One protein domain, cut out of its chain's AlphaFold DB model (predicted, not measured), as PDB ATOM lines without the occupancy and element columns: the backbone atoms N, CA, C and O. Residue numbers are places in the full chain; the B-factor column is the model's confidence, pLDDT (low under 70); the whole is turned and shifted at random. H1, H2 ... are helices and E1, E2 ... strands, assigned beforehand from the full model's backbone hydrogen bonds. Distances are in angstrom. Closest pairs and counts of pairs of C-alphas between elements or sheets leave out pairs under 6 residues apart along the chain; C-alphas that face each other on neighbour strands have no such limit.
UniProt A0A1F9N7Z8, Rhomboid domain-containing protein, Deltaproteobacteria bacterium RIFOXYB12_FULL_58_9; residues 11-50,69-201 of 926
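Overview. This is residues 11 to 50 and 69 to 201 of the 926 residues of the protein "Rhomboid domain-containing protein" of Deltaproteobacteria bacterium RIFOXYB12_FULL_58_9 (UniProt A0A1F9N7Z8). A long arm of two helices, H1 and H2, side by side and running opposite ways, extends from a head of two small sheets with H3 over one face of each. In the head, E1 to E4 form one sheet and E5 to E7 the other, while H4 packs on the face of the second sheet opposite to H3. The printed part has 173 residues with four named helices and seven named strands, in the order E1, H1, H2, E2, E3, E4, E5, E6, E7, H3, H4; the class is mixed, helices and strands. The sheets run E1, E2, E3, E4 and E5, E6, E7, both antiparallel throughout. The whole is loose, with a radius of gyration of the C-alphas of 21.3 A, and elongated, spanning 70 by 37 by 28 A.

Along the chain. E1 is residues 13 to 15, its first C-alpha at (127.847, 103.908, 136.986). H1 is residues 25 to 50, 36.1 A long from first to last C-alpha, ending at (129.703, 157.309, 100.775). H2, residues 69 to 96, is the longest helix by residues and measures 39.0 A. Strands E2, residues 103 to 105, E3, residues 109 to 113, and E4, residues 121 to 125, follow. E5, residues 129 to 135, measures 16.3 A, and E6, residues 142 to 147, measures 15.8 A. E7 is residues 151 to 155. H3, residues 164 to 177, measures 20.0 A. H4, residues 182 to 201, measures 28.3 A and ends at C-alpha 201, (152.927, 110.861, 112.177).

Arrangement. E1, an edge strand, is antiparallel to E2, with N 15 and O 103 2.9 A apart, within hydrogen-bond range. E2, E3 and E4 form a meander, each strand the antiparallel neighbour of the one before. In the hairpin E2 and E3, N 111 and O 104 are 2.8 A apart; in the hairpin E3 and E4, N 110 and O 124 are 2.8 A apart. H1 and H2 touch, the closest C-alphas being those of Gly 35 and Ser 80, 6.3 A apart. They run opposite ways at a shallow tilt of 34 degrees, only just short of steep. Neither is on either sheet. E5, E6 and E7 form a second meander: in the hairpin E5 and E6, N 133 and O 144 are 3.0 A apart, and in the hairpin E6 and E7, N 145 and O 152 are 2.9 A apart. H3 is on the sheet E1 E2 E3 E4 in two layers, a helix on one face of a sheet, at a height over the sheet of 9.9 A. It is also on the sheet E5 E6 E7 at a height over the sheet of 8.8 A; its closest C-alpha to E5 is Val 169, 6.0 A from that of Gly 133. H4 is on the opposite face of that sheet and over E5, where the closest C-alphas, those of Ser 131 and Ala 189, are 4.7 A apart. H3 and H4 touch only at the corner by their link, with the C-alphas of Val 176 and Gly 182 5.1 A apart. In H1, H2, H3 and H4 every O i to N i+4 pair is within hydrogen-bond range.

Size, cuts and confidence. The two C-alphas farthest apart, those of Ala 50 and Pro 180, are 69.6 A apart. Residues 51 to 68 are not printed, and C-alphas 50 and 69 are 10.0 A apart across this cut, on the link from H1 to H2. Of the links that are printed whole, none is long. The mean pLDDT of the printed part is 71.8; 66 residues are under 70, among them residues 20 to 50 and 69 to 84.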
ATOM      1  N   SER A  11     123.080  99.200 139.171       44.38
ATOM      2  CA  SER A  11     123.182 100.666 139.156       44.38
ATOM      3  C   SER A  11     124.088 101.291 138.087       44.38
ATOM      4  O   SER A  11     125.247 100.936 137.891       44.38
ATOM      5  N   ASP A  12     123.498 102.244 137.364       54.00
ATOM      6  CA  ASP A  12     124.146 103.113 136.393       54.00
ATOM      7  C   ASP A  12     125.413 103.745 136.990       54.00
ATOM      8  O   ASP A  12     125.338 104.692 137.776       54.00
ATOM      9  N   SER A  13     126.594 103.255 136.605       72.94
ATOM     10  CA  SER A  13     127.847 103.908 136.986       72.94
ATOM     11  C   SER A  13     127.889 105.308 136.365       72.94
ATOM     12  O   SER A  13     127.585 105.474 135.178       72.94
ATOM     13  N   ARG A  14     128.245 106.317 137.166       82.62
ATOM     14  CA  ARG A  14     128.313 107.725 136.751       82.62
ATOM     15  C   ARG A  14     129.737 108.246 136.860       82.62
ATOM     16  O   ARG A  14     130.425 107.959 137.835       82.62
ATOM     17  N   ILE A  15     130.165 109.032 135.876       83.19
ATOM     18  CA  ILE A  15     131.446 109.746 135.916       83.19
ATOM     19  C   ILE A  15     131.171 111.245 135.843       83.19
ATOM     20  O   ILE A  15     130.561 111.740 134.890       83.19
ATOM     21  N   GLU A  16     131.603 111.954 136.884       82.50
ATOM     22  CA  GLU A  16     131.489 113.404 136.969       82.50
ATOM     23  C   GLU A  16     132.538 114.091 136.097       82.50
ATOM     24  O   GLU A  16     133.668 113.622 135.956       82.50
ATOM     25  N   LEU A  17     132.137 115.213 135.495       81.81
ATOM     26  CA  LEU A  17     132.997 116.022 134.646       81.81
ATOM     27  C   LEU A  17     133.041 117.464 135.156       81.81
ATOM     28  O   LEU A  17     132.030 118.021 135.583       81.81
ATOM     29  N   ILE A  18     134.203 118.095 135.037       80.50
ATOM     30  CA  ILE A  18     134.437 119.513 135.307       80.50
ATOM     31  C   ILE A  18     134.607 120.291 134.005       80.50
ATOM     32  O   ILE A  18     135.055 119.767 132.985       80.50
ATOM     33  N   ARG A  19     134.251 121.579 134.018       73.19
ATOM     34  CA  ARG A  19     134.507 122.444 132.860       73.19
ATOM     35  C   ARG A  19     135.999 122.791 132.794       73.19
ATOM     36  O   ARG A  19     136.537 123.276 133.789       73.19
ATOM     37  N   PRO A  20     136.658 122.609 131.637       64.44
ATOM     38  CA  PRO A  20     138.055 122.985 131.480       64.44
ATOM     39  C   PRO A  20     138.215 124.511 131.549       64.44
ATOM     40  O   PRO A  20     137.338 125.260 131.118       64.44
ATOM     41  N   ALA A  21     139.346 124.982 132.080       56.22
ATOM     42  CA  ALA A  21     139.612 126.411 132.286       56.22
ATOM     43  C   ALA A  21     139.971 127.189 130.999       56.22
ATOM     44  O   ALA A  21     140.046 128.419 131.030       56.22
ATOM     45  N   TYR A  22     140.202 126.498 129.877       55.44
ATOM     46  CA  TYR A  22     140.820 127.077 128.682       55.44
ATOM     47  C   TYR A  22     139.830 127.588 127.625       55.44
ATOM     48  O   TYR A  22     138.707 127.108 127.485       55.44
ATOM     49  N   TRP A  23     140.313 128.569 126.859       46.78
ATOM     50  CA  TRP A  23     139.655 129.217 125.726       46.78
ATOM     51  C   TRP A  23     139.581 128.288 124.504       46.78
ATOM     52  O   TRP A  23     140.598 127.740 124.079       46.78
ATOM     53  N   SER A  24     138.404 128.117 123.897       47.69
ATOM     54  CA  SER A  24     138.245 127.328 122.671       47.69
ATOM     55  C   SER A  24     138.658 128.136 121.430       47.69
ATOM     56  O   SER A  24     137.939 129.011 120.953       47.69
ATOM     57  N   GLY A  25     139.830 127.812 120.869       42.44
ATOM     58  CA  GLY A  25     140.422 128.494 119.704       42.44
ATOM     59  C   GLY A  25     139.579 128.479 118.417       42.44
ATOM     60  O   GLY A  25     139.779 129.323 117.548       42.44
ATOM     61  N   GLY A  26     138.578 127.595 118.309       44.22
ATOM     62  CA  GLY A  26     137.611 127.617 117.202       44.22
ATOM     63  C   GLY A  26     136.762 128.895 117.163       44.22
ATOM     64  O   GLY A  26     136.337 129.313 116.092       44.22
ATOM     65  N   ILE A  27     136.574 129.550 118.315       47.16
ATOM     66  CA  ILE A  27     135.877 130.836 118.411       47.16
ATOM     67  C   ILE A  27     136.767 131.958 117.896       47.16
ATOM     68  O   ILE A  27     136.251 132.827 117.222       47.16
ATOM     69  N   ILE A  28     138.081 131.921 118.147       47.19
ATOM     70  CA  ILE A  28     139.012 132.942 117.646       47.19
ATOM     71  C   ILE A  28     139.059 132.890 116.122       47.19
ATOM     72  O   ILE A  28     138.957 133.926 115.494       47.19
ATOM     73  N   MET A  29     139.119 131.706 115.510       42.50
ATOM     74  CA  MET A  29     139.130 131.617 114.047       42.50
ATOM     75  C   MET A  29     137.792 132.055 113.429       42.50
ATOM     76  O   MET A  29     137.784 132.817 112.473       42.50
ATOM     77  N   PHE A  30     136.657 131.638 114.004       44.00
ATOM     78  CA  PHE A  30     135.329 132.059 113.536       44.00
ATOM     79  C   PHE A  30     135.068 133.550 113.796       44.00
ATOM     80  O   PHE A  30     134.401 134.199 113.006       44.00
ATOM     81  N   ALA A  31     135.633 134.108 114.866       45.94
ATOM     82  CA  ALA A  31     135.601 135.525 115.202       45.94
ATOM     83  C   ALA A  31     136.554 136.375 114.371       45.94
ATOM     84  O   ALA A  31     136.230 137.515 114.088       45.94
ATOM     85  N   VAL A  32     137.712 135.841 113.987       49.25
ATOM     86  CA  VAL A  32     138.630 136.477 113.039       49.25
ATOM     87  C   VAL A  32     137.974 136.488 111.667       49.25
ATOM     88  O   VAL A  32     137.971 137.528 111.038       49.25
ATOM     89  N   VAL A  33     137.334 135.390 111.249       49.44
ATOM     90  CA  VAL A  33     136.588 135.305 109.983       49.44
ATOM     91  C   VAL A  33     135.357 136.212 109.994       49.44
ATOM     92  O   VAL A  33     135.182 136.985 109.062       49.44
ATOM     93  N   ILE A  34     134.525 136.185 111.044       50.50
ATOM     94  CA  ILE A  34     133.402 137.125 111.195       50.50
ATOM     95  C   ILE A  34     133.918 138.549 111.305       50.50
ATOM     96  O   ILE A  34     133.340 139.411 110.669       50.50
ATOM     97  N   GLY A  35     134.990 138.798 112.055       47.19
ATOM     98  CA  GLY A  35     135.670 140.089 112.153       47.19
ATOM     99  C   GLY A  35     136.122 140.585 110.785       47.19
ATOM    100  O   GLY A  35     135.900 141.738 110.461       47.19
ATOM    101  N   TRP A  36     136.633 139.696 109.934       49.09
ATOM    102  CA  TRP A  36     136.987 139.982 108.545       49.09
ATOM    103  C   TRP A  36     135.760 140.286 107.679       49.09
ATOM    104  O   TRP A  36     135.740 141.287 106.972       49.09
ATOM    105  N   PHE A  37     134.700 139.474 107.772       48.34
ATOM    106  CA  PHE A  37     133.444 139.710 107.051       48.34
ATOM    107  C   PHE A  37     132.717 140.966 107.534       48.34
ATOM    108  O   PHE A  37     132.085 141.640 106.733       48.34
ATOM    109  N   SER A  38     132.806 141.297 108.822       47.19
ATOM    110  CA  SER A  38     132.240 142.520 109.389       47.19
ATOM    111  C   SER A  38     133.105 143.726 109.066       47.19
ATOM    112  O   SER A  38     132.544 144.766 108.784       47.19
ATOM    113  N   MET A  39     134.427 143.592 108.958       49.72
ATOM    114  CA  MET A  39     135.302 144.643 108.435       49.72
ATOM    115  C   MET A  39     135.013 144.913 106.950       49.72
ATOM    116  O   MET A  39     134.852 146.068 106.575       49.72
ATOM    117  N   GLY A  40     134.800 143.870 106.138       49.31
ATOM    118  CA  GLY A  40     134.336 144.000 104.751       49.31
ATOM    119  C   GLY A  40     132.911 144.555 104.630       49.31
ATOM    120  O   GLY A  40     132.651 145.392 103.774       49.31
ATOM    121  N   ALA A  41     131.986 144.162 105.512       50.47
ATOM    122  CA  ALA A  41     130.624 144.698 105.543       50.47
ATOM    123  C   ALA A  41     130.566 146.136 106.082       50.47
ATOM    124  O   ALA A  41     129.734 146.908 105.631       50.47
ATOM    125  N   ILE A  42     131.446 146.515 107.011       51.97
ATOM    126  CA  ILE A  42     131.597 147.888 107.507       51.97
ATOM    127  C   ILE A  42     132.227 148.749 106.417       51.97
ATOM    128  O   ILE A  42     131.705 149.820 106.151       51.97
ATOM    129  N   GLN A  43     133.259 148.270 105.718       50.97
ATOM    130  CA  GLN A  43     133.782 148.944 104.528       50.97
ATOM    131  C   GLN A  43     132.715 149.064 103.435       50.97
ATOM    132  O   GLN A  43     132.631 150.103 102.798       50.97
ATOM    133  N   MET A  44     131.843 148.065 103.270       47.03
ATOM    134  CA  MET A  44     130.698 148.125 102.359       47.03
ATOM    135  C   MET A  44     129.641 149.125 102.828       47.03
ATOM    136  O   MET A  44     129.132 149.866 102.010       47.03
ATOM    137  N   VAL A  45     129.307 149.192 104.118       50.38
ATOM    138  CA  VAL A  45     128.361 150.182 104.653       50.38
ATOM    139  C   VAL A  45     128.952 151.586 104.578       50.38
ATOM    140  O   VAL A  45     128.216 152.505 104.269       50.38
ATOM    141  N   VAL A  46     130.258 151.758 104.785       52.19
ATOM    142  CA  VAL A  46     130.964 153.037 104.619       52.19
ATOM    143  C   VAL A  46     131.051 153.424 103.143       52.19
ATOM    144  O   VAL A  46     130.793 154.573 102.820       52.19
ATOM    145  N   ALA A  47     131.324 152.486 102.235       49.28
ATOM    146  CA  ALA A  47     131.363 152.734 100.793       49.28
ATOM    147  C   ALA A  47     129.963 152.959 100.199       49.28
ATOM    148  O   ALA A  47     129.792 153.825  99.353       49.28
ATOM    149  N   VAL A  48     128.946 152.230 100.666       46.38
ATOM    150  CA  VAL A  48     127.536 152.431 100.298       46.38
ATOM    151  C   VAL A  48     127.003 153.706 100.934       46.38
ATOM    152  O   VAL A  48     126.273 154.419 100.273       46.38
ATOM    153  N   ALA A  49     127.383 154.052 102.165       44.94
ATOM    154  CA  ALA A  49     127.046 155.344 102.756       44.94
ATOM    155  C   ALA A  49     127.738 156.484 102.003       44.94
ATOM    156  O   ALA A  49     127.074 157.455 101.685       44.94
ATOM    157  N   ALA A  50     129.008 156.344 101.623       47.50
ATOM    158  CA  ALA A  50     129.703 157.309 100.775       47.50
ATOM    159  C   ALA A  50     129.065 157.415  99.377       47.50
ATOM    160  O   ALA A  50     128.934 158.513  98.853       47.50
ATOM    161  N   THR A  69     136.985 158.484 107.956       47.34
ATOM    162  CA  THR A  69     137.125 157.079 107.544       47.34
ATOM    163  C   THR A  69     138.056 156.313 108.471       47.34
ATOM    164  O   THR A  69     137.716 155.191 108.827       47.34
ATOM    165  N   GLU A  70     139.152 156.900 108.957       47.75
ATOM    166  CA  GLU A  70     140.007 156.266 109.965       47.75
ATOM    167  C   GLU A  70     139.278 156.094 111.300       47.75
ATOM    168  O   GLU A  70     139.362 155.024 111.897       47.75
ATOM    169  N   LEU A  71     138.493 157.082 111.742       50.91
ATOM    170  CA  LEU A  71     137.639 156.983 112.925       50.91
ATOM    171  C   LEU A  71     136.488 156.011 112.682       50.91
ATOM    172  O   LEU A  71     136.197 155.226 113.571       50.91
ATOM    173  N   ALA A  72     135.857 155.979 111.507       50.91
ATOM    174  CA  ALA A  72     134.816 154.994 111.199       50.91
ATOM    175  C   ALA A  72     135.379 153.568 111.112       50.91
ATOM    176  O   ALA A  72     134.739 152.628 111.582       50.91
ATOM    177  N   VAL A  73     136.589 153.391 110.575       51.84
ATOM    178  CA  VAL A  73     137.313 152.113 110.541       51.84
ATOM    179  C   VAL A  73     137.769 151.725 111.946       51.84
ATOM    180  O   VAL A  73     137.595 150.573 112.334       51.84
ATOM    181  N   ALA A  74     138.277 152.660 112.750       57.00
ATOM    182  CA  ALA A  74     138.709 152.421 114.125       57.00
ATOM    183  C   ALA A  74     137.522 152.147 115.056       57.00
ATOM    184  O   ALA A  74     137.565 151.200 115.834       57.00
ATOM    185  N   VAL A  75     136.436 152.911 114.949       62.41
ATOM    186  CA  VAL A  75     135.169 152.686 115.660       62.41
ATOM    187  C   VAL A  75     134.538 151.386 115.177       62.41
ATOM    188  O   VAL A  75     134.108 150.593 116.003       62.41
ATOM    189  N   GLY A  76     134.555 151.096 113.876       57.66
ATOM    190  CA  GLY A  76     134.101 149.824 113.316       57.66
ATOM    191  C   GLY A  76     134.904 148.631 113.839       57.66
ATOM    192  O   GLY A  76     134.326 147.617 114.238       57.66
ATOM    193  N   ALA A  77     136.227 148.766 113.930       58.59
ATOM    194  CA  ALA A  77     137.120 147.772 114.515       58.59
ATOM    195  C   ALA A  77     136.894 147.628 116.028       58.59
ATOM    196  O   ALA A  77     136.808 146.506 116.520       58.59
ATOM    197  N   LEU A  78     136.727 148.728 116.767       66.50
ATOM    198  CA  LEU A  78     136.455 148.733 118.208       66.50
ATOM    199  C   LEU A  78     135.080 148.156 118.535       66.50
ATOM    200  O   LEU A  78     134.969 147.371 119.469       66.50
ATOM    201  N   VAL A  79     134.046 148.477 117.756       67.69
ATOM    202  CA  VAL A  79     132.706 147.888 117.872       67.69
ATOM    203  C   VAL A  79     132.768 146.404 117.536       67.69
ATOM    204  O   VAL A  79     132.215 145.603 118.280       67.69
ATOM    205  N   SER A  80     133.500 146.000 116.495       59.22
ATOM    206  CA  SER A  80     133.687 144.582 116.157       59.22
ATOM    207  C   SER A  80     134.435 143.828 117.260       59.22
ATOM    208  O   SER A  80     134.024 142.737 117.653       59.22
ATOM    209  N   LEU A  81     135.484 144.430 117.831       68.94
ATOM    210  CA  LEU A  81     136.223 143.902 118.980       68.94
ATOM    211  C   LEU A  81     135.363 143.870 120.248       68.94
ATOM    212  O   LEU A  81     135.453 142.908 121.003       68.94
ATOM    213  N   ALA A  82     134.505 144.865 120.474       68.38
ATOM    214  CA  ALA A  82     133.600 144.938 121.616       68.38
ATOM    215  C   ALA A  82     132.446 143.939 121.490       68.38
ATOM    216  O   ALA A  82     132.119 143.275 122.468       68.38
ATOM    217  N   VAL A  83     131.870 143.763 120.299       67.69
ATOM    218  CA  VAL A  83     130.872 142.727 119.996       67.69
ATOM    219  C   VAL A  83     131.504 141.350 120.141       67.69
ATOM    220  O   VAL A  83     130.909 140.471 120.762       67.69
ATOM    221  N   LEU A  84     132.733 141.164 119.657       65.38
ATOM    222  CA  LEU A  84     133.485 139.935 119.868       65.38
ATOM    223  C   LEU A  84     133.740 139.689 121.358       65.38
ATOM    224  O   LEU A  84     133.464 138.598 121.853       65.38
ATOM    225  N   ALA A  85     134.222 140.692 122.090       71.81
ATOM    226  CA  ALA A  85     134.490 140.600 123.519       71.81
ATOM    227  C   ALA A  85     133.205 140.335 124.312       71.81
ATOM    228  O   ALA A  85     133.206 139.460 125.170       71.81
ATOM    229  N   ALA A  86     132.096 141.007 123.997       71.50
ATOM    230  CA  ALA A  86     130.791 140.808 124.620       71.50
ATOM    231  C   ALA A  86     130.204 139.433 124.282       71.50
ATOM    232  O   ALA A  86     129.668 138.766 125.166       71.50
ATOM    233  N   PHE A  87     130.355 138.954 123.046       69.94
ATOM    234  CA  PHE A  87     129.941 137.609 122.652       69.94
ATOM    235  C   PHE A  87     130.773 136.549 123.375       69.94
ATOM    236  O   PHE A  87     130.224 135.613 123.949       69.94
ATOM    237  N   VAL A  88     132.095 136.715 123.419       67.75
ATOM    238  CA  VAL A  88     133.022 135.833 124.134       67.75
ATOM    239  C   VAL A  88     132.730 135.833 125.635       67.75
ATOM    240  O   VAL A  88     132.610 134.762 126.230       67.75
ATOM    241  N   LEU A  89     132.584 137.005 126.255       71.56
ATOM    242  CA  LEU A  89     132.365 137.169 127.691       71.56
ATOM    243  C   LEU A  89     130.959 136.713 128.093       71.56
ATOM    244  O   LEU A  89     130.819 135.924 129.024       71.56
ATOM    245  N   GLY A  90     129.933 137.129 127.350       73.25
ATOM    246  CA  GLY A  90     128.546 136.711 127.531       73.25
ATOM    247  C   GLY A  90     128.389 135.204 127.365       73.25
ATOM    248  O   GLY A  90     127.789 134.545 128.214       73.25
ATOM    249  N   ARG A  91     129.034 134.613 126.353       66.75
ATOM    250  CA  ARG A  91     129.071 133.160 126.181       66.75
ATOM    251  C   ARG A  91     129.844 132.476 127.310       66.75
ATOM    252  O   ARG A  91     129.379 131.453 127.804       66.75
ATOM    253  N   ARG A  92     130.965 133.032 127.782       67.00
ATOM    254  CA  ARG A  92     131.740 132.492 128.920       67.00
ATOM    255  C   ARG A  92     130.931 132.499 130.219       67.00
ATOM    256  O   ARG A  92     130.949 131.509 130.950       67.00
ATOM    257  N   LEU A  93     130.200 133.581 130.486       70.12
ATOM    258  CA  LEU A  93     129.306 133.721 131.639       70.12
ATOM    259  C   LEU A  93     128.103 132.770 131.535       70.12
ATOM    260  O   LEU A  93     127.794 132.067 132.498       70.12
ATOM    261  N   TRP A  94     127.488 132.665 130.354       66.12
ATOM    262  CA  TRP A  94     126.379 131.744 130.084       66.12
ATOM    263  C   TRP A  94     126.786 130.275 130.253       66.12
ATOM    264  O   TRP A  94     126.091 129.492 130.899       66.12
ATOM    265  N   ILE A  95     127.943 129.895 129.709       64.00
ATOM    266  CA  ILE A  95     128.514 128.548 129.808       64.00
ATOM    267  C   ILE A  95     128.826 128.209 131.276       64.00
ATOM    268  O   ILE A  95     128.477 127.120 131.727       64.00
ATOM    269  N   ARG A  96     129.390 129.133 132.068       65.62
ATOM    270  CA  ARG A  96     129.653 128.908 133.506       65.62
ATOM    271  C   ARG A  96     128.396 128.676 134.353       65.62
ATOM    272  O   ARG A  96     128.508 128.064 135.411       65.62
ATOM    273  N   ARG A  97     127.218 129.128 133.908       65.25
ATOM    274  CA  ARG A  97     125.953 129.022 134.659       65.25
ATOM    275  C   ARG A  97     125.444 127.582 134.803       65.25
ATOM    276  O   ARG A  97     124.695 127.311 135.737       65.25
ATOM    277  N   TYR A  98     125.827 126.675 133.903       65.19
ATOM    278  CA  TYR A  98     125.295 125.309 133.862       65.19
ATOM    279  C   TYR A  98     126.382 124.265 134.168       65.19
ATOM    280  O   TYR A  98     127.456 124.334 133.557       65.19
ATOM    281  N   PRO A  99     126.124 123.276 135.046       68.69
ATOM    282  CA  PRO A  99     127.047 122.166 135.268       68.69
ATOM    283  C   PRO A  99     127.202 121.320 133.996       68.69
ATOM    284  O   PRO A  99     126.314 121.291 133.139       68.69
ATOM    285  N   MET A 100     128.356 120.670 133.847       75.19
ATOM    286  CA  MET A 100     128.585 119.731 132.746       75.19
ATOM    287  C   MET A 100     127.699 118.491 132.921       75.19
ATOM    288  O   MET A 100     127.544 118.026 134.052       75.19
ATOM    289  N   PRO A 101     127.138 117.931 131.833       79.44
ATOM    290  CA  PRO A 101     126.446 116.651 131.903       79.44
ATOM    291  C   PRO A 101     127.413 115.560 132.371       79.44
ATOM    292  O   PRO A 101     128.540 115.487 131.877       79.44
ATOM    293  N   THR A 102     126.976 114.714 133.300       85.25
ATOM    294  CA  THR A 102     127.736 113.532 133.723       85.25
ATOM    295  C   THR A 102     127.674 112.447 132.650       85.25
ATOM    296  O   THR A 102     126.736 112.397 131.853       85.25
ATOM    297  N   ILE A 103     128.684 111.576 132.613       89.19
ATOM    298  CA  ILE A 103     128.635 110.374 131.775       89.19
ATOM    299  C   ILE A 103     127.877 109.303 132.548       89.19
ATOM    300  O   ILE A 103     128.256 108.992 133.680       89.19
ATOM    301  N   VAL A 104     126.823 108.746 131.949       90.75
ATOM    302  CA  VAL A 104     125.968 107.724 132.577       90.75
ATOM    303  C   VAL A 104     125.962 106.462 131.720       90.75
ATOM    304  O   VAL A 104     125.670 106.520 130.524       90.75
ATOM    305  N   PHE A 105     126.290 105.321 132.323       91.00
ATOM    306  CA  PHE A 105     126.369 104.032 131.633       91.00
ATOM    307  C   PHE A 105     125.115 103.183 131.861       91.00
ATOM    308  O   PHE A 105     125.048 102.419 132.824       91.00
ATOM    309  N   HIS A 106     124.170 103.237 130.922       89.62
ATOM    310  CA  HIS A 106     122.974 102.383 130.905       89.62
ATOM    311  C   HIS A 106     123.273 101.020 130.268       89.62
ATOM    312  O   HIS A 106     124.284 100.866 129.580       89.62
ATOM    313  N   THR A 107     122.397 100.032 130.445       84.81
ATOM    314  CA  THR A 107     122.592  98.651 129.953       84.81
ATOM    315  C   THR A 107     122.808  98.553 128.437       84.81
ATOM    316  O   THR A 107     123.666  97.800 127.990       84.81
ATOM    317  N   ASP A 108     122.074  99.334 127.640       86.38
ATOM    318  CA  ASP A 108     122.072  99.293 126.167       86.38
ATOM    319  C   ASP A 108     122.735 100.520 125.505       86.38
ATOM    320  O   ASP A 108     123.001 100.523 124.298       86.38
ATOM    321  N   ARG A 109     123.027 101.569 126.284       90.25
ATOM    322  CA  ARG A 109     123.526 102.863 125.796       90.25
ATOM    323  C   ARG A 109     124.396 103.594 126.817       90.25
ATOM    324  O   ARG A 109     124.298 103.361 128.015       90.25
ATOM    325  N   VAL A 110     125.195 104.546 126.349       93.25
ATOM    326  CA  VAL A 110     125.932 105.500 127.188       93.25
ATOM    327  C   VAL A 110     125.438 106.918 126.923       93.25
ATOM    328  O   VAL A 110     125.196 107.304 125.780       93.25
ATOM    329  N   GLU A 111     125.275 107.710 127.977       92.62
ATOM    330  CA  GLU A 111     125.043 109.146 127.861       92.62
ATOM    331  C   GLU A 111     126.371 109.887 127.867       92.62
ATOM    332  O   GLU A 111     127.112 109.855 128.846       92.62
ATOM    333  N   LEU A 112     126.670 110.557 126.756       90.25
ATOM    334  CA  LEU A 112     127.873 111.364 126.591       90.25
ATOM    335  C   LEU A 112     127.495 112.837 126.429       90.25
ATOM    336  O   LEU A 112     126.526 113.143 125.722       90.25
ATOM    337  N   PRO A 113     128.251 113.785 127.007       87.25
ATOM    338  CA  PRO A 113     128.020 115.203 126.762       87.25
ATOM    339  C   PRO A 113     128.142 115.493 125.260       87.25
ATOM    340  O   PRO A 113     129.084 115.063 124.596       87.25
ATOM    341  N   ALA A 114     127.179 116.228 124.694       81.38
ATOM    342  CA  ALA A 114     127.121 116.446 123.246       81.38
ATOM    343  C   ALA A 114     128.323 117.244 122.699       81.38
ATOM    344  O   ALA A 114     128.559 117.221 121.489       81.38
ATOM    345  N   SER A 115     129.023 117.970 123.570       76.69
ATOM    346  CA  SER A 115     130.337 118.597 123.401       76.69
ATOM    347  C   SER A 115     130.823 119.061 124.782       76.69
ATOM    348  O   SER A 115     130.020 119.154 125.709       76.69
ATOM    349  N   VAL A 116     132.102 119.427 124.914       72.50
ATOM    350  CA  VAL A 116     132.664 120.041 126.141       72.50
ATOM    351  C   VAL A 116     132.008 121.370 126.542       72.50
ATOM    352  O   VAL A 116     132.190 121.851 127.656       72.50
ATOM    353  N   GLU A 117     131.243 121.975 125.636       70.69
ATOM    354  CA  GLU A 117     130.540 123.241 125.861       70.69
ATOM    355  C   GLU A 117     129.021 123.048 126.017       70.69
ATOM    356  O   GLU A 117     128.330 123.960 126.476       70.69
ATOM    357  N   SER A 118     128.489 121.872 125.661       73.75
ATOM    358  CA  SER A 118     127.054 121.582 125.650       73.75
ATOM    359  C   SER A 118     126.508 121.297 127.048       73.75
ATOM    360  O   SER A 118     127.074 120.512 127.801       73.75
ATOM    361  N   ARG A 119     125.330 121.855 127.357       76.38
ATOM    362  CA  ARG A 119     124.536 121.490 128.547       76.38
ATOM    363  C   ARG A 119     123.708 120.211 128.378       76.38
ATOM    364  O   ARG A 119     123.071 119.765 129.321       76.38
ATOM    365  N   TYR A 120     123.663 119.667 127.166       81.75
ATOM    366  CA  TYR A 120     122.892 118.473 126.829       81.75
ATOM    367  C   TYR A 120     123.811 117.261 126.695       81.75
ATOM    368  O   TYR A 120     124.847 117.348 126.022       81.75
ATOM    369  N   ALA A 121     123.394 116.139 127.280       85.12
ATOM    370  CA  ALA A 121     123.917 114.815 126.972       85.12
ATOM    371  C   ALA A 121     123.181 114.218 125.765       85.12
ATOM    372  O   ALA A 121     122.041 114.576 125.461       85.12
ATOM    373  N   ARG A 122     123.849 113.314 125.055       89.56
ATOM    374  CA  ARG A 122     123.247 112.465 124.036       89.56
ATOM    375  C   ARG A 122     123.361 111.020 124.457       89.56
ATOM    376  O   ARG A 122     124.428 110.578 124.867       89.56
ATOM    377  N   GLN A 123     122.271 110.301 124.259       92.12
ATOM    378  CA  GLN A 123     122.247 108.856 124.360       92.12
ATOM    379  C   GLN A 123     122.873 108.252 123.104       92.12
ATOM    380  O   GLN A 123     122.512 108.610 121.982       92.12
ATOM    381  N   VAL A 124     123.836 107.365 123.316       90.38
ATOM    382  CA  VAL A 124     124.565 106.653 122.272       90.38
ATOM    383  C   VAL A 124     124.408 105.157 122.539       90.38
ATOM    384  O   VAL A 124     124.984 104.662 123.510       90.38
ATOM    385  N   PRO A 125     123.630 104.427 121.723       90.75
ATOM    386  CA  PRO A 125     123.567 102.971 121.801       90.75
ATOM    387  C   PRO A 125     124.961 102.359 121.635       90.75
ATOM    388  O   PRO A 125     125.728 102.815 120.785       90.75
ATOM    389  N   TYR A 126     125.301 101.306 122.386       86.94
ATOM    390  CA  TYR A 126     126.631 100.687 122.242       86.94
ATOM    391  C   TYR A 126     126.868 100.134 120.828       86.94
ATOM    392  O   TYR A 126     127.990 100.196 120.338       86.94
ATOM    393  N   GLY A 127     125.816  99.680 120.132       82.62
ATOM    394  CA  GLY A 127     125.898  99.210 118.738       82.62
ATOM    395  C   GLY A 127     126.166 100.307 117.696       82.62
ATOM    396  O   GLY A 127     126.437 100.008 116.528       82.62
ATOM    397  N   ASP A 128     126.107 101.576 118.107       85.31
ATOM    398  CA  ASP A 128     126.483 102.719 117.277       85.31
ATOM    399  C   ASP A 128     127.919 103.181 117.521       85.31
ATOM    400  O   ASP A 128     128.425 103.971 116.720       85.31
ATOM    401  N   ILE A 129     128.574 102.718 118.591       84.44
ATOM    402  CA  ILE A 129     129.960 103.065 118.909       84.44
ATOM    403  C   ILE A 129     130.876 102.230 118.028       84.44
ATOM    404  O   ILE A 129     130.940 101.012 118.144       84.44
ATOM    405  N   LEU A 130     131.595 102.913 117.147       74.69
ATOM    406  CA  LEU A 130     132.564 102.302 116.259       74.69
ATOM    407  C   LEU A 130     133.898 102.140 116.979       74.69
ATOM    408  O   LEU A 130     134.407 101.030 117.036       74.69
ATOM    409  N   SER A 131     134.439 103.217 117.563       75.50
ATOM    410  CA  SER A 131     135.727 103.209 118.270       75.50
ATOM    411  C   SER A 131     135.646 103.914 119.616       75.50
ATOM    412  O   SER A 131     134.893 104.872 119.791       75.50
ATOM    413  N   VAL A 132     136.490 103.490 120.553       82.81
ATOM    414  CA  VAL A 132     136.764 104.229 121.784       82.81
ATOM    415  C   VAL A 132     138.248 104.123 122.121       82.81
ATOM    416  O   VAL A 132     138.841 103.058 121.976       82.81
ATOM    417  N   GLY A 133     138.871 105.223 122.533       77.94
ATOM    418  CA  GLY A 133     140.298 105.233 122.845       77.94
ATOM    419  C   GLY A 133     140.779 106.549 123.434       77.94
ATOM    420  O   GLY A 133     140.018 107.507 123.559       77.94
ATOM    421  N   ILE A 134     142.058 106.595 123.798       80.25
ATOM    422  CA  ILE A 134     142.734 107.810 124.264       80.25
ATOM    423  C   ILE A 134     143.649 108.293 123.140       80.25
ATOM    424  O   ILE A 134     144.435 107.515 122.605       80.25
ATOM    425  N   VAL A 135     143.544 109.571 122.779       68.00
ATOM    426  CA  VAL A 135     144.341 110.207 121.720       68.00
ATOM    427  C   VAL A 135     145.040 111.463 122.239       68.00
ATOM    428  O   VAL A 135     144.464 112.214 123.023       68.00
ATOM    429  N   GLY A 136     146.267 111.715 121.773       61.03
ATOM    430  CA  GLY A 136     147.077 112.888 122.132       61.03
ATOM    431  C   GLY A 136     148.236 112.588 123.093       61.03
ATOM    432  O   GLY A 136     148.264 111.558 123.758       61.03
ATOM    433  N   SER A 137     149.214 113.499 123.161       54.56
ATOM    434  CA  SER A 137     150.311 113.460 124.147       54.56
ATOM    435  C   SER A 137     149.771 113.589 125.575       54.56
ATOM    436  O   SER A 137     148.732 114.217 125.741       54.56
ATOM    437  N   VAL A 138     150.504 113.139 126.603       57.12
ATOM    438  CA  VAL A 138     150.076 113.179 128.024       57.12
ATOM    439  C   VAL A 138     149.441 114.524 128.433       57.12
ATOM    440  O   VAL A 138     148.376 114.542 129.037       57.12
ATOM    441  N   ALA A 139     150.011 115.659 128.005       52.47
ATOM    442  CA  ALA A 139     149.496 117.001 128.316       52.47
ATOM    443  C   ALA A 139     148.223 117.439 127.543       52.47
ATOM    444  O   ALA A 139     147.628 118.465 127.862       52.47
ATOM    445  N   ARG A 140     147.814 116.710 126.496       63.47
ATOM    446  CA  ARG A 140     146.657 117.001 125.617       63.47
ATOM    447  C   ARG A 140     145.797 115.758 125.349       63.47
ATOM    448  O   ARG A 140     145.068 115.713 124.357       63.47
ATOM    449  N   ALA A 141     145.905 114.747 126.207       73.94
ATOM    450  CA  ALA A 141     145.181 113.498 126.046       73.94
ATOM    451  C   ALA A 141     143.666 113.753 126.073       73.94
ATOM    452  O   ALA A 141     143.170 114.589 126.830       73.94
ATOM    453  N   SER A 142     142.924 113.060 125.218       81.50
ATOM    454  CA  SER A 142     141.467 113.132 125.128       81.50
ATOM    455  C   SER A 142     140.890 111.734 124.961       81.50
ATOM    456  O   SER A 142     141.436 110.927 124.211       81.50
ATOM    457  N   VAL A 143     139.772 111.451 125.627       83.44
ATOM    458  CA  VAL A 143     138.939 110.285 125.331       83.44
ATOM    459  C   VAL A 143     138.180 110.566 124.040       83.44
ATOM    460  O   VAL A 143     137.423 111.533 123.941       83.44
ATOM    461  N   LEU A 144     138.401 109.724 123.042       84.50
ATOM    462  CA  LEU A 144     137.728 109.747 121.756       84.50
ATOM    463  C   LEU A 144     136.695 108.623 121.727       84.50
ATOM    464  O   LEU A 144     137.044 107.470 121.957       84.50
ATOM    465  N   VAL A 145     135.440 108.963 121.435       84.62
ATOM    466  CA  VAL A 145     134.365 107.999 121.162       84.62
ATOM    467  C   VAL A 145     133.821 108.284 119.763       84.62
ATOM    468  O   VAL A 145     133.164 109.302 119.537       84.62
ATOM    469  N   GLU A 146     134.125 107.415 118.803       81.06
ATOM    470  CA  GLU A 146     133.586 107.463 117.440       81.06
ATOM    471  C   GLU A 146     132.274 106.684 117.394       81.06
ATOM    472  O   GLU A 146     132.228 105.520 117.782       81.06
ATOM    473  N   THR A 147     131.217 107.295 116.869       84.56
ATOM    474  CA  THR A 147     129.945 106.629 116.570       84.56
ATOM    475  C   THR A 147     129.662 106.653 115.072       84.56
ATOM    476  O   THR A 147     130.315 107.381 114.326       84.56
ATOM    477  N   ARG A 148     128.649 105.918 114.598       73.69
ATOM    478  CA  ARG A 148     128.224 105.955 113.180       73.69
ATOM    479  C   ARG A 148     127.984 107.369 112.645       73.69
ATOM    480  O   ARG A 148     128.199 107.621 111.460       73.69
ATOM    481  N   PHE A 149     127.548 108.285 113.507       75.88
ATOM    482  CA  PHE A 149     127.088 109.615 113.109       75.88
ATOM    483  C   PHE A 149     127.916 110.759 113.697       75.88
ATOM    484  O   PHE A 149     127.735 111.907 113.283       75.88
ATOM    485  N   ARG A 150     128.776 110.499 114.691       78.69
ATOM    486  CA  ARG A 150     129.420 111.573 115.452       78.69
ATOM    487  C   ARG A 150     130.729 111.154 116.102       78.69
ATOM    488  O   ARG A 150     130.868 110.038 116.576       78.69
ATOM    489  N   LEU A 151     131.650 112.104 116.196       78.88
ATOM    490  CA  LEU A 151     132.861 111.982 116.995       78.88
ATOM    491  C   LEU A 151     132.684 112.762 118.301       78.88
ATOM    492  O   LEU A 151     132.366 113.952 118.267       78.88
ATOM    493  N   PHE A 152     132.896 112.107 119.437       84.25
ATOM    494  CA  PHE A 152     132.995 112.748 120.744       84.25
ATOM    495  C   PHE A 152     134.473 112.819 121.137       84.25
ATOM    496  O   PHE A 152     135.159 111.802 121.152       84.25
ATOM    497  N   LEU A 153     134.957 114.022 121.444       82.00
ATOM    498  CA  LEU A 153     136.311 114.286 121.935       82.00
ATOM    499  C   LEU A 153     136.198 114.929 123.316       82.00
ATOM    500  O   LEU A 153     135.689 116.043 123.450       82.00
ATOM    501  N   LEU A 154     136.642 114.202 124.336       85.81
ATOM    502  CA  LEU A 154     136.539 114.571 125.743       85.81
ATOM    503  C   LEU A 154     137.959 114.740 126.312       85.81
ATOM    504  O   LEU A 154     138.613 113.741 126.607       85.81
ATOM    505  N   PRO A 155     138.482 115.970 126.432       83.50
ATOM    506  CA  PRO A 155     139.839 116.200 126.909       83.50
ATOM    507  C   PRO A 155     140.010 115.762 128.362       83.50
ATOM    508  O   PRO A 155     139.110 115.945 129.174       83.50
ATOM    509  N   PHE A 156     141.181 115.229 128.715       84.81
ATOM    510  CA  PHE A 156     141.473 114.704 130.056       84.81
ATOM    511  C   PHE A 156     141.216 115.730 131.164       84.81
ATOM    512  O   PHE A 156     140.752 115.376 132.241       84.81
ATOM    513  N   SER A 157     141.406 117.015 130.856       80.25
ATOM    514  CA  SER A 157     141.139 118.143 131.753       80.25
ATOM    515  C   SER A 157     139.694 118.250 132.251       80.25
ATOM    516  O   SER A 157     139.436 119.057 133.138       80.25
ATOM    517  N   ILE A 158     138.740 117.531 131.645       83.25
ATOM    518  CA  ILE A 158     137.335 117.552 132.074       83.25
ATOM    519  C   ILE A 158     137.002 116.441 133.067       83.25
ATOM    520  O   ILE A 158     135.914 116.459 133.621       83.25
ATOM    521  N   PHE A 159     137.876 115.458 133.276       85.38
ATOM    522  CA  PHE A 159     137.589 114.327 134.155       85.38
ATOM    523  C   PHE A 159     138.045 114.615 135.585       85.38
ATOM    524  O   PHE A 159     139.132 115.149 135.802       85.38
ATOM    525  N   THR A 160     137.225 114.247 136.571       77.94
ATOM    526  CA  THR A 160     137.598 114.318 137.986       77.94
ATOM    527  C   THR A 160     138.239 112.995 138.427       77.94
ATOM    528  O   THR A 160     137.585 111.956 138.510       77.94
ATOM    529  N   GLY A 161     139.549 113.027 138.690       72.94
ATOM    530  CA  GLY A 161     140.346 111.877 139.139       72.94
ATOM    531  C   GLY A 161     141.260 111.286 138.058       72.94
ATOM    532  O   GLY A 161     140.905 111.263 136.881       72.94
ATOM    533  N   GLU A 162     142.432 110.791 138.474       68.81
ATOM    534  CA  GLU A 162     143.534 110.373 137.582       68.81
ATOM    535  C   GLU A 162     143.136 109.267 136.586       68.81
ATOM    536  O   GLU A 162     143.505 109.336 135.414       68.81
ATOM    537  N   ASP A 163     142.274 108.329 136.996       82.12
ATOM    538  CA  ASP A 163     141.886 107.174 136.166       82.12
ATOM    539  C   ASP A 163     140.492 107.292 135.526       82.12
ATOM    540  O   ASP A 163     140.031 106.376 134.841       82.12
ATOM    541  N   ALA A 164     139.767 108.394 135.739       84.25
ATOM    542  CA  ALA A 164     138.372 108.513 135.299       84.25
ATOM    543  C   ALA A 164     138.215 108.384 133.773       84.25
ATOM    544  O   ALA A 164     137.314 107.692 133.295       84.25
ATOM    545  N   ALA A 165     139.138 108.968 133.007       83.25
ATOM    546  CA  ALA A 165     139.182 108.835 131.553       83.25
ATOM    547  C   ALA A 165     139.424 107.381 131.103       83.25
ATOM    548  O   ALA A 165     138.773 106.893 130.176       83.25
ATOM    549  N   GLN A 166     140.325 106.667 131.785       84.44
ATOM    550  CA  GLN A 166     140.629 105.265 131.491       84.44
ATOM    551  C   GLN A 166     139.441 104.356 131.818       84.44
ATOM    552  O   GLN A 166     139.134 103.451 131.044       84.44
ATOM    553  N   ARG A 167     138.714 104.636 132.908       86.94
ATOM    554  CA  ARG A 167     137.481 103.917 133.263       86.94
ATOM    555  C   ARG A 167     136.387 104.082 132.213       86.94
ATOM    556  O   ARG A 167     135.764 103.086 131.860       86.94
ATOM    557  N   VAL A 168     136.187 105.290 131.670       88.19
ATOM    558  CA  VAL A 168     135.231 105.502 130.563       88.19
ATOM    559  C   VAL A 168     135.579 104.611 129.379       88.19
ATOM    560  O   VAL A 168     134.722 103.891 128.874       88.19
ATOM    561  N   VAL A 169     136.839 104.643 128.942       86.81
ATOM    562  CA  VAL A 169     137.293 103.846 127.798       86.81
ATOM    563  C   VAL A 169     137.128 102.355 128.076       86.81
ATOM    564  O   VAL A 169     136.591 101.641 127.233       86.81
ATOM    565  N   GLY A 170     137.528 101.892 129.262       86.69
ATOM    566  CA  GLY A 170     137.411 100.493 129.670       86.69
ATOM    567  C   GLY A 170     135.965  99.997 129.698       86.69
ATOM    568  O   GLY A 170     135.681  98.932 129.150       86.69
ATOM    569  N   GLU A 171     135.044 100.777 130.265       89.56
ATOM    570  CA  GLU A 171     133.638 100.385 130.398       89.56
ATOM    571  C   GLU A 171     132.899 100.413 129.052       89.56
ATOM    572  O   GLU A 171     132.191  99.459 128.725       89.56
ATOM    573  N   ILE A 172     133.126 101.437 128.216       88.75
ATOM    574  CA  ILE A 172     132.588 101.461 126.844       88.75
ATOM    575  C   ILE A 172     133.125 100.267 126.055       88.75
ATOM    576  O   ILE A 172     132.346  99.556 125.427       88.75
ATOM    577  N   THR A 173     134.437 100.015 126.108       86.88
ATOM    578  CA  THR A 173     135.057  98.892 125.385       86.88
ATOM    579  C   THR A 173     134.442  97.567 125.820       86.88
ATOM    580  O   THR A 173     134.053  96.765 124.975       86.88
ATOM    581  N   ARG A 174     134.293  97.352 127.132       87.94
ATOM    582  CA  ARG A 174     133.685  96.144 127.700       87.94
ATOM    583  C   ARG A 174     132.264  95.923 127.174       87.94
ATOM    584  O   ARG A 174     131.947  94.815 126.751       87.94
ATOM    585  N   ARG A 175     131.427  96.968 127.162       89.44
ATOM    586  CA  ARG A 175     130.025  96.880 126.715       89.44
ATOM    587  C   ARG A 175     129.884  96.744 125.202       89.44
ATOM    588  O   ARG A 175     129.019  96.004 124.749       89.44
ATOM    589  N   VAL A 176     130.757  97.382 124.423       86.12
ATOM    590  CA  VAL A 176     130.798  97.210 122.962       86.12
ATOM    591  C   VAL A 176     131.214  95.785 122.602       86.12
ATOM    592  O   VAL A 176     130.546  95.159 121.789       86.12
ATOM    593  N   VAL A 177     132.256  95.231 123.236       85.62
ATOM    594  CA  VAL A 177     132.736  93.856 122.976       85.62
ATOM    595  C   VAL A 177     131.688  92.792 123.320       85.62
ATOM    596  O   VAL A 177     131.679  91.735 122.694       85.62
ATOM    597  N   ALA A 178     130.799  93.068 124.277       86.44
ATOM    598  CA  ALA A 178     129.716  92.163 124.661       86.44
ATOM    599  C   ALA A 178     128.589  92.047 123.612       86.44
ATOM    600  O   ALA A 178     127.750  91.154 123.720       86.44
ATOM    601  N   LEU A 179     128.546  92.927 122.602       87.00
ATOM    602  CA  LEU A 179     127.565  92.851 121.519       87.00
ATOM    603  C   LEU A 179     127.914  91.739 120.511       87.00
ATOM    604  O   LEU A 179     129.097  91.477 120.292       87.00
ATOM    605  N   PRO A 180     126.920  91.151 119.810       82.31
ATOM    606  CA  PRO A 180     127.153  90.091 118.818       82.31
ATOM    607  C   PRO A 180     128.189  90.445 117.732       82.31
ATOM    608  O   PRO A 180     129.005  89.605 117.369       82.31
ATOM    609  N   GLU A 181     128.209  91.700 117.265       80.50
ATOM    610  CA  GLU A 181     129.164  92.234 116.267       80.50
ATOM    611  C   GLU A 181     130.272  93.110 116.902       80.50
ATOM    612  O   GLU A 181     131.027  93.816 116.222       80.50
ATOM    613  N   GLY A 182     130.378  93.093 118.234       76.94
ATOM    614  CA  GLY A 182     131.227  93.991 119.014       76.94
ATOM    615  C   GLY A 182     132.718  93.868 118.709       76.94
ATOM    616  O   GLY A 182     133.424  94.870 118.583       76.94
ATOM    617  N   GLN A 183     133.205  92.635 118.529       77.56
ATOM    618  CA  GLN A 183     134.613  92.387 118.205       77.56
ATOM    619  C   GLN A 183     135.003  92.894 116.812       77.56
ATOM    620  O   GLN A 183     136.097  93.436 116.647       77.56
ATOM    621  N   GLU A 184     134.143  92.730 115.806       80.06
ATOM    622  CA  GLU A 184     134.420  93.232 114.454       80.06
ATOM    623  C   GLU A 184     134.392  94.756 114.409       80.06
ATOM    624  O   GLU A 184     135.275  95.370 113.806       80.06
ATOM    625  N   THR A 185     133.441  95.357 115.124       75.31
ATOM    626  CA  THR A 185     133.330  96.809 115.289       75.31
ATOM    627  C   THR A 185     134.605  97.384 115.912       75.31
ATOM    628  O   THR A 185     135.210  98.295 115.344       75.31
ATOM    629  N   LEU A 186     135.097  96.771 116.997       75.06
ATOM    630  CA  LEU A 186     136.344  97.173 117.651       75.06
ATOM    631  C   LEU A 186     137.568  97.012 116.732       75.06
ATOM    632  O   LEU A 186     138.393  97.921 116.646       75.06
ATOM    633  N   ARG A 187     137.684  95.901 115.990       79.75
ATOM    634  CA  ARG A 187     138.780  95.703 115.017       79.75
ATOM    635  C   ARG A 187     138.740  96.739 113.893       79.75
ATOM    636  O   ARG A 187     139.779  97.276 113.512       79.75
ATOM    637  N   ALA A 188     137.557  97.031 113.354       77.12
ATOM    638  CA  ALA A 188     137.381  98.052 112.324       77.12
ATOM    639  C   ALA A 188     137.785  99.443 112.832       77.12
ATOM    640  O   ALA A 188     138.439 100.199 112.115       77.12
ATOM    641  N   ALA A 189     137.460  99.752 114.082       72.88
ATOM    642  CA  ALA A 189     137.896 100.962 114.758       72.88
ATOM    643  C   ALA A 189     139.404 101.064 114.963       72.88
ATOM    644  O   ALA A 189     139.987 102.099 114.646       72.88
ATOM    645  N   MET A 190     140.041  99.998 115.449       77.38
ATOM    646  CA  MET A 190     141.494  99.968 115.623       77.38
ATOM    647  C   MET A 190     142.211 100.213 114.289       77.38
ATOM    648  O   MET A 190     143.138 101.017 114.241       77.38
ATOM    649  N   ARG A 191     141.724  99.624 113.183       81.38
ATOM    650  CA  ARG A 191     142.265  99.879 111.833       81.38
ATOM    651  C   ARG A 191     142.164 101.349 111.417       81.38
ATOM    652  O   ARG A 191     143.111 101.892 110.851       81.38
ATOM    653  N   LYS A 192     141.041 102.014 111.711       81.19
ATOM    654  CA  LYS A 192     140.871 103.454 111.453       81.19
ATOM    655  C   LYS A 192     141.822 104.295 112.298       81.19
ATOM    656  O   LYS A 192     142.425 105.233 111.787       81.19
ATOM    657  N   GLN A 193     141.974 103.966 113.577       76.00
ATOM    658  CA  GLN A 193     142.888 104.681 114.463       76.00
ATOM    659  C   GLN A 193     144.343 104.536 114.001       76.00
ATOM    660  O   GLN A 193     145.050 105.534 113.906       76.00
ATOM    661  N   GLU A 194     144.760 103.329 113.625       81.69
ATOM    662  CA  GLU A 194     146.094 103.067 113.077       81.69
ATOM    663  C   GLU A 194     146.325 103.831 111.762       81.69
ATOM    664  O   GLU A 194     147.394 104.393 111.534       81.69
ATOM    665  N   LEU A 195     145.310 103.909 110.893       84.88
ATOM    666  CA  LEU A 195     145.366 104.730 109.683       84.88
ATOM    667  C   LEU A 195     145.533 106.223 110.010       84.88
ATOM    668  O   LEU A 195     146.381 106.884 109.412       84.88
ATOM    669  N   ALA A 196     144.757 106.743 110.964       81.75
ATOM    670  CA  ALA A 196     144.857 108.129 111.414       81.75
ATOM    671  C   ALA A 196     146.255 108.446 111.953       81.75
ATOM    672  O   ALA A 196     146.856 109.451 111.576       81.75
ATOM    673  N   GLU A 197     146.779 107.577 112.815       78.25
ATOM    674  CA  GLU A 197     148.104 107.726 113.405       78.25
ATOM    675  C   GLU A 197     149.193 107.702 112.335       78.25
ATOM    676  O   GLU A 197     150.030 108.606 112.304       78.25
ATOM    677  N   ARG A 198     149.141 106.749 111.395       82.88
ATOM    678  CA  ARG A 198     150.069 106.699 110.256       82.88
ATOM    679  C   ARG A 198     150.057 107.995 109.452       82.88
ATOM    680  O   ARG A 198     151.121 108.550 109.189       82.88
ATOM    681  N   VAL A 199     148.879 108.510 109.098       85.62
ATOM    682  CA  VAL A 199     148.760 109.761 108.328       85.62
ATOM    683  C   VAL A 199     149.307 110.956 109.114       85.62
ATOM    684  O   VAL A 199     150.023 111.777 108.553       85.62
ATOM    685  N   LEU A 200     149.022 111.057 110.415       81.12
ATOM    686  CA  LEU A 200     149.428 112.207 111.234       81.12
ATOM    687  C   LEU A 200     150.912 112.207 111.625       81.12
ATOM    688  O   LEU A 200     151.473 113.284 111.843       81.12
ATOM    689  N   THR A 201     151.526 111.029 111.749       80.00
ATOM    690  CA  THR A 201     152.927 110.861 112.177       80.00
ATOM    691  C   THR A 201     153.911 110.810 111.012       80.00
ATOM    692  O   THR A 201     155.086 111.144 111.189       80.00
TER     693      THR A 201